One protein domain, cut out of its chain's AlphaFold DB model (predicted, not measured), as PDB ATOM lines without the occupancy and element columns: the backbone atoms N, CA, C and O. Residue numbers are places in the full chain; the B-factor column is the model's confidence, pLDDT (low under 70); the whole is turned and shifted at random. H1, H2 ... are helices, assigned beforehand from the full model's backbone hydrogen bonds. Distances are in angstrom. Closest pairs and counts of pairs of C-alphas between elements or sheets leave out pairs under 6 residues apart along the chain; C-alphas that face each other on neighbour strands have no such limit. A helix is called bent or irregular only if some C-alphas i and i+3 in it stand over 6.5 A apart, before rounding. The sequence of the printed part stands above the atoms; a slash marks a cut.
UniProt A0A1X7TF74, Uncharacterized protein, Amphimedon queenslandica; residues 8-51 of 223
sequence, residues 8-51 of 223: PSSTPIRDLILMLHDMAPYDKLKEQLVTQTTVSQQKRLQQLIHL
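This is residues 8 to 51 of the 223 residues of an uncharacterized protein of Amphimedon queenslandica (UniProt A0A1X7TF74). One long helix, H2, makes the length of a rod, and the short helix H1 folds back over its first part through a tight link. The far part of the rod, residues 41 to 51, sticks out free, with residues 41 to 49 belonging to H2. The printed part has 44 residues, with two named helices in the order H1, H2 and no named strand; the class is all helix. The whole is loose, with a radius of gyration of the C-alphas of 13.0 A, and its C-alphas span 42 by 18 by 8 A.

H2 holds residues 25 to 49, from C-alpha 25 at (-49.291, -26.902, 6.028) to C-alpha 49 at (-34.595, -52.119, 27.029), a length of 36.0 A. H1 holds residues 13 to 19, beginning with C-alpha 13 at (-42.882, -27.243, 17.522), and is 10.1 A long.

H1 and H2 are close but not clearly touching, with 2 pairs of C-alphas within 8 A. Their closest C-alphas are those of Leu 16 and Leu 29, 7.4 A apart. They run opposite ways at a steep tilt of 46 degrees, and their centres are 15.4 A apart. In H1 and H2 every O i to N i+4 pair is within hydrogen-bond range. Neither helix is bent.

The two C-alphas farthest apart are those of Met 23 and Leu 51, at 42.7 A. Without residues 41 to 51, which stand free, the body has 33 residues and spans 28 by 16 by 8 A. The link from H1 to H2, of 5 residues, is tight, and the printed part has no cut. The mean pLDDT of the printed part is 75.3, and residues 8 to 15 and 17 to 24 are under 70.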
ATOM      1  N   PRO A   8     -32.518 -33.128  23.386       45.28
ATOM      2  CA  PRO A   8     -31.864 -32.157  22.480       45.28
ATOM      3  C   PRO A   8     -31.900 -32.422  20.960       45.28
ATOM      4  O   PRO A   8     -31.313 -31.653  20.210       45.28
ATOM      5  N   SER A   9     -32.572 -33.471  20.473       47.78
ATOM      6  CA  SER A   9     -32.772 -33.682  19.027       47.78
ATOM      7  C   SER A   9     -34.181 -33.318  18.556       47.78
ATOM      8  O   SER A   9     -34.552 -33.653  17.435       47.78
ATOM      9  N   SER A  10     -35.009 -32.762  19.435       52.47
ATOM     10  CA  SER A  10     -36.380 -32.414  19.109       52.47
ATOM     11  C   SER A  10     -36.399 -30.953  18.683       52.47
ATOM     12  O   SER A  10     -36.252 -30.063  19.518       52.47
ATOM     13  N   THR A  11     -36.532 -30.690  17.383       59.16
ATOM     14  CA  THR A  11     -36.829 -29.333  16.910       59.16
ATOM     15  C   THR A  11     -38.111 -28.881  17.609       59.16
ATOM     16  O   THR A  11     -39.103 -29.618  17.552       59.16
ATOM     17  N   PRO A  12     -38.121 -27.745  18.320       67.06
ATOM     18  CA  PRO A  12     -39.321 -27.280  18.994       67.06
ATOM     19  C   PRO A  12     -40.444 -27.111  17.968       67.06
ATOM     20  O   PRO A  12     -40.205 -26.727  16.826       67.06
ATOM     21  N   ILE A  13     -41.686 -27.373  18.380       66.12
ATOM     22  CA  ILE A  13     -42.882 -27.243  17.522       66.12
ATOM     23  C   ILE A  13     -42.922 -25.864  16.840       66.12
ATOM     24  O   ILE A  13     -43.357 -25.734  15.700       66.12
ATOM     25  N   ARG A  14     -42.389 -24.844  17.522       69.62
ATOM     26  CA  ARG A  14     -42.192 -23.495  16.991       69.62
ATOM     27  C   ARG A  14     -41.366 -23.468  15.700       69.62
ATOM     28  O   ARG A  14     -41.773 -22.803  14.758       69.62
ATOM     29  N   ASP A  15     -40.260 -24.199  15.643       68.38
ATOM     30  CA  ASP A  15     -39.376 -24.243  14.472       68.38
ATOM     31  C   ASP A  15     -40.016 -25.044  13.335       68.38
ATOM     32  O   ASP A  15     -39.856 -24.712  12.165       68.38
ATOM     33  N   LEU A  16     -40.825 -26.051  13.677       70.31
ATOM     34  CA  LEU A  16     -41.605 -26.814  12.707       70.31
ATOM     35  C   LEU A  16     -42.624 -25.922  11.980       70.31
ATOM     36  O   LEU A  16     -42.744 -25.990  10.761       70.31
ATOM     37  N   ILE A  17     -43.302 -25.032  12.713       69.94
ATOM     38  CA  ILE A  17     -44.251 -24.060  12.146       69.94
ATOM     39  C   ILE A  17     -43.538 -23.075  11.206       69.94
ATOM     40  O   ILE A  17     -44.095 -22.705  10.178       69.94
ATOM     41  N   LEU A  18     -42.296 -22.684  11.518       69.56
ATOM     42  CA  LEU A  18     -41.510 -21.769  10.683       69.56
ATOM     43  C   LEU A  18     -41.032 -22.408   9.367       69.56
ATOM     44  O   LEU A  18     -40.848 -21.696   8.384       69.56
ATOM     45  N   MET A  19     -40.852 -23.733   9.324       65.75
ATOM     46  CA  MET A  19     -40.409 -24.453   8.120       65.75
ATOM     47  C   MET A  19     -41.546 -24.812   7.148       65.75
ATOM     48  O   MET A  19     -41.284 -25.147   5.991       65.75
ATOM     49  N   LEU A  20     -42.808 -24.775   7.586       67.56
ATOM     50  CA  LEU A  20     -43.964 -25.128   6.760       67.56
ATOM     51  C   LEU A  20     -44.583 -23.874   6.126       67.56
ATOM     52  O   LEU A  20     -45.560 -23.328   6.628       67.56
ATOM     53  N   HIS A  21     -44.011 -23.423   5.008       61.91
ATOM     54  CA  HIS A  21     -44.505 -22.265   4.245       61.91
ATOM     55  C   HIS A  21     -45.241 -22.635   2.940       61.91
ATOM     56  O   HIS A  21     -45.458 -21.763   2.107       61.91
ATOM     57  N   ASP A  22     -45.620 -23.902   2.727       60.91
ATOM     58  CA  ASP A  22     -46.149 -24.351   1.428       60.91
ATOM     59  C   ASP A  22     -47.469 -25.137   1.520       60.91
ATOM     60  O   ASP A  22     -47.852 -25.611   2.594       60.91
ATOM     61  N   MET A  23     -48.167 -25.221   0.382       51.91
ATOM     62  CA  MET A  23     -49.535 -25.733   0.207       51.91
ATOM     63  C   MET A  23     -49.758 -27.076   0.939       51.91
ATOM     64  O   MET A  23     -49.047 -28.046   0.698       51.91
ATOM     65  N   ALA A  24     -50.775 -27.119   1.808       61.50
ATOM     66  CA  ALA A  24     -51.079 -28.161   2.814       61.50
ATOM     67  C   ALA A  24     -50.200 -28.161   4.096       61.50
ATOM     68  O   ALA A  24     -49.678 -29.200   4.515       61.50
ATOM     69  N   PRO A  25     -50.095 -27.016   4.808       76.50
ATOM     70  CA  PRO A  25     -49.291 -26.902   6.028       76.50
ATOM     71  C   PRO A  25     -49.806 -27.791   7.168       76.50
ATOM     72  O   PRO A  25     -49.034 -28.228   8.015       76.50
ATOM     73  N   TYR A  26     -51.106 -28.086   7.202       80.38
ATOM     74  CA  TYR A  26     -51.695 -28.894   8.265       80.38
ATOM     75  C   TYR A  26     -51.326 -30.377   8.154       80.38
ATOM     76  O   TYR A  26     -50.933 -30.984   9.151       80.38
ATOM     77  N   ASP A  27     -51.395 -30.953   6.953       82.75
ATOM     78  CA  ASP A  27     -51.122 -32.379   6.749       82.75
ATOM     79  C   ASP A  27     -49.647 -32.690   6.990       82.75
ATOM     80  O   ASP A  27     -49.313 -33.596   7.756       82.75
ATOM     81  N   LYS A  28     -48.756 -31.847   6.460       80.69
ATOM     82  CA  LYS A  28     -47.319 -31.962   6.707       80.69
ATOM     83  C   LYS A  28     -46.981 -31.744   8.185       80.69
ATOM     84  O   LYS A  28     -46.129 -32.447   8.721       80.69
ATOM     85  N   LEU A  29     -47.662 -30.826   8.878       83.19
ATOM     86  CA  LEU A  29     -47.473 -30.620  10.318       83.19
ATOM     87  C   LEU A  29     -47.894 -31.860  11.107       83.19
ATOM     88  O   LEU A  29     -47.170 -32.299  12.000       83.19
ATOM     89  N   LYS A  30     -49.049 -32.439  10.767       86.19
ATOM     90  CA  LYS A  30     -49.569 -33.652  11.396       86.19
ATOM     91  C   LYS A  30     -48.616 -34.826  11.192       86.19
ATOM     92  O   LYS A  30     -48.271 -35.490  12.166       86.19
ATOM     93  N   GLU A  31     -48.156 -35.063   9.967       85.56
ATOM     94  CA  GLU A  31     -47.180 -36.115   9.663       85.56
ATOM     95  C   GLU A  31     -45.873 -35.920  10.436       85.56
ATOM     96  O   GLU A  31     -45.361 -36.854  11.057       85.56
ATOM     97  N   GLN A  32     -45.348 -34.696  10.466       82.44
ATOM     98  CA  GLN A  32     -44.139 -34.379  11.223       82.44
ATOM     99  C   GLN A  32     -44.334 -34.570  12.735       82.44
ATOM    100  O   GLN A  32     -43.465 -35.116  13.410       82.44
ATOM    101  N   LEU A  33     -45.491 -34.204  13.286       86.00
ATOM    102  CA  LEU A  33     -45.785 -34.416  14.702       86.00
ATOM    103  C   LEU A  33     -45.895 -35.909  15.045       86.00
ATOM    104  O   LEU A  33     -45.359 -36.352  16.064       86.00
ATOM    105  N   VAL A  34     -46.558 -36.696  14.194       86.75
ATOM    106  CA  VAL A  34     -46.679 -38.152  14.365       86.75
ATOM    107  C   VAL A  34     -45.308 -38.818  14.272       86.75
ATOM    108  O   VAL A  34     -44.952 -39.611  15.144       86.75
ATOM    109  N   THR A  35     -44.497 -38.471  13.271       83.81
ATOM    110  CA  THR A  35     -43.138 -39.019  13.113       83.81
ATOM    111  C   THR A  35     -42.234 -38.644  14.288       83.81
ATOM    112  O   THR A  35     -41.556 -39.505  14.842       83.81
ATOM    113  N   GLN A  36     -42.271 -37.404  14.775       82.69
ATOM    114  CA  GLN A  36     -41.502 -37.020  15.963       82.69
ATOM    115  C   GLN A  36     -41.969 -37.746  17.227       82.69
ATOM    116  O   GLN A  36     -41.147 -38.214  18.019       82.69
ATOM    117  N   THR A  37     -43.283 -37.877  17.414       82.12
ATOM    118  CA  THR A  37     -43.855 -38.564  18.578       82.12
ATOM    119  C   THR A  37     -43.498 -40.049  18.570       82.12
ATOM    120  O   THR A  37     -43.089 -40.583  19.600       82.12
ATOM    121  N   THR A  38     -43.581 -40.708  17.413       84.56
ATOM    122  CA  THR A  38     -43.203 -42.123  17.246       84.56
ATOM    123  C   THR A  38     -41.705 -42.337  17.453       84.56
ATOM    124  O   THR A  38     -41.326 -43.207  18.234       84.56
ATOM    125  N   VAL A  39     -40.839 -41.494  16.877       81.75
ATOM    126  CA  VAL A  39     -39.384 -41.542  17.115       81.75
ATOM    127  C   VAL A  39     -39.058 -41.333  18.597       81.75
ATOM    128  O   VAL A  39     -38.216 -42.038  19.155       81.75
ATOM    129  N   SER A  40     -39.735 -40.397  19.264       84.94
ATOM    130  CA  SER A  40     -39.585 -40.164  20.705       84.94
ATOM    131  C   SER A  40     -40.019 -41.382  21.532       84.94
ATOM    132  O   SER A  40     -39.300 -41.802  22.439       84.94
ATOM    133  N   GLN A  41     -41.156 -42.006  21.208       84.00
ATOM    134  CA  GLN A  41     -41.613 -43.241  21.856       84.00
ATOM    135  C   GLN A  41     -40.625 -44.394  21.656       84.00
ATOM    136  O   GLN A  41     -40.242 -45.042  22.628       84.00
ATOM    137  N   GLN A  42     -40.157 -44.612  20.427       84.81
ATOM    138  CA  GLN A  42     -39.185 -45.656  20.120       84.81
ATOM    139  C   GLN A  42     -37.880 -45.449  20.890       84.81
ATOM    140  O   GLN A  42     -37.360 -46.400  21.462       84.81
ATOM    141  N   LYS A  43     -37.380 -44.210  20.983       84.88
ATOM    142  CA  LYS A  43     -36.208 -43.886  21.813       84.88
ATOM    143  C   LYS A  43     -36.437 -44.216  23.287       84.88
ATOM    144  O   LYS A  43     -35.553 -44.798  23.902       84.88
ATOM    145  N   ARG A  44     -37.612 -43.903  23.845       84.94
ATOM    146  CA  ARG A  44     -37.946 -44.241  25.241       84.94
ATOM    147  C   ARG A  44     -38.002 -45.751  25.474       84.94
ATOM    148  O   ARG A  44     -37.475 -46.223  26.475       84.94
ATOM    149  N   LEU A  45     -38.572 -46.516  24.542       85.81
ATOM    150  CA  LEU A  45     -38.578 -47.983  24.605       85.81
ATOM    151  C   LEU A  45     -37.169 -48.566  24.477       85.81
ATOM    152  O   LEU A  45     -36.791 -49.439  25.250       85.81
ATOM    153  N   GLN A  46     -36.368 -48.051  23.544       86.88
ATOM    154  CA  GLN A  46     -34.966 -48.434  23.397       86.88
ATOM    155  C   GLN A  46     -34.203 -48.154  24.691       86.88
ATOM    156  O   GLN A  46     -33.521 -49.042  25.184       86.88
ATOM    157  N   GLN A  47     -34.373 -46.974  25.293       85.31
ATOM    158  CA  GLN A  47     -33.789 -46.658  26.595       85.31
ATOM    159  C   GLN A  47     -34.251 -47.632  27.679       85.31
ATOM    160  O   GLN A  47     -33.419 -48.076  28.452       85.31
ATOM    161  N   LEU A  48     -35.532 -48.006  27.722       87.25
ATOM    162  CA  LEU A  48     -36.058 -48.973  28.690       87.25
ATOM    163  C   LEU A  48     -35.442 -50.372  28.542       87.25
ATOM    164  O   LEU A  48     -35.208 -51.055  29.533       87.25
ATOM    165  N   ILE A  49     -35.186 -50.807  27.310       84.00
ATOM    166  CA  ILE A  49     -34.595 -52.119  27.029       84.00
ATOM    167  C   ILE A  49     -33.092 -52.110  27.329       84.00
ATOM    168  O   ILE A  49     -32.584 -53.058  27.924       84.00
ATOM    169  N   HIS A  50     -32.401 -51.031  26.952       82.31
ATOM    170  CA  HIS A  50     -30.972 -50.812  27.211       82.31
ATOM    171  C   HIS A  50     -30.692 -50.280  28.617       82.31
ATOM    172  O   HIS A  50     -29.542 -49.998  28.949       82.31
ATOM    173  N   LEU A  51     -31.735 -50.097  29.428       76.06
ATOM    174  CA  LEU A  51     -31.610 -49.615  30.786       76.06
ATOM    175  C   LEU A  51     -30.705 -50.584  31.539       76.06
ATOM    176  O   LEU A  51     -30.967 -51.786  31.556       76.06
TER     177      LEU A  51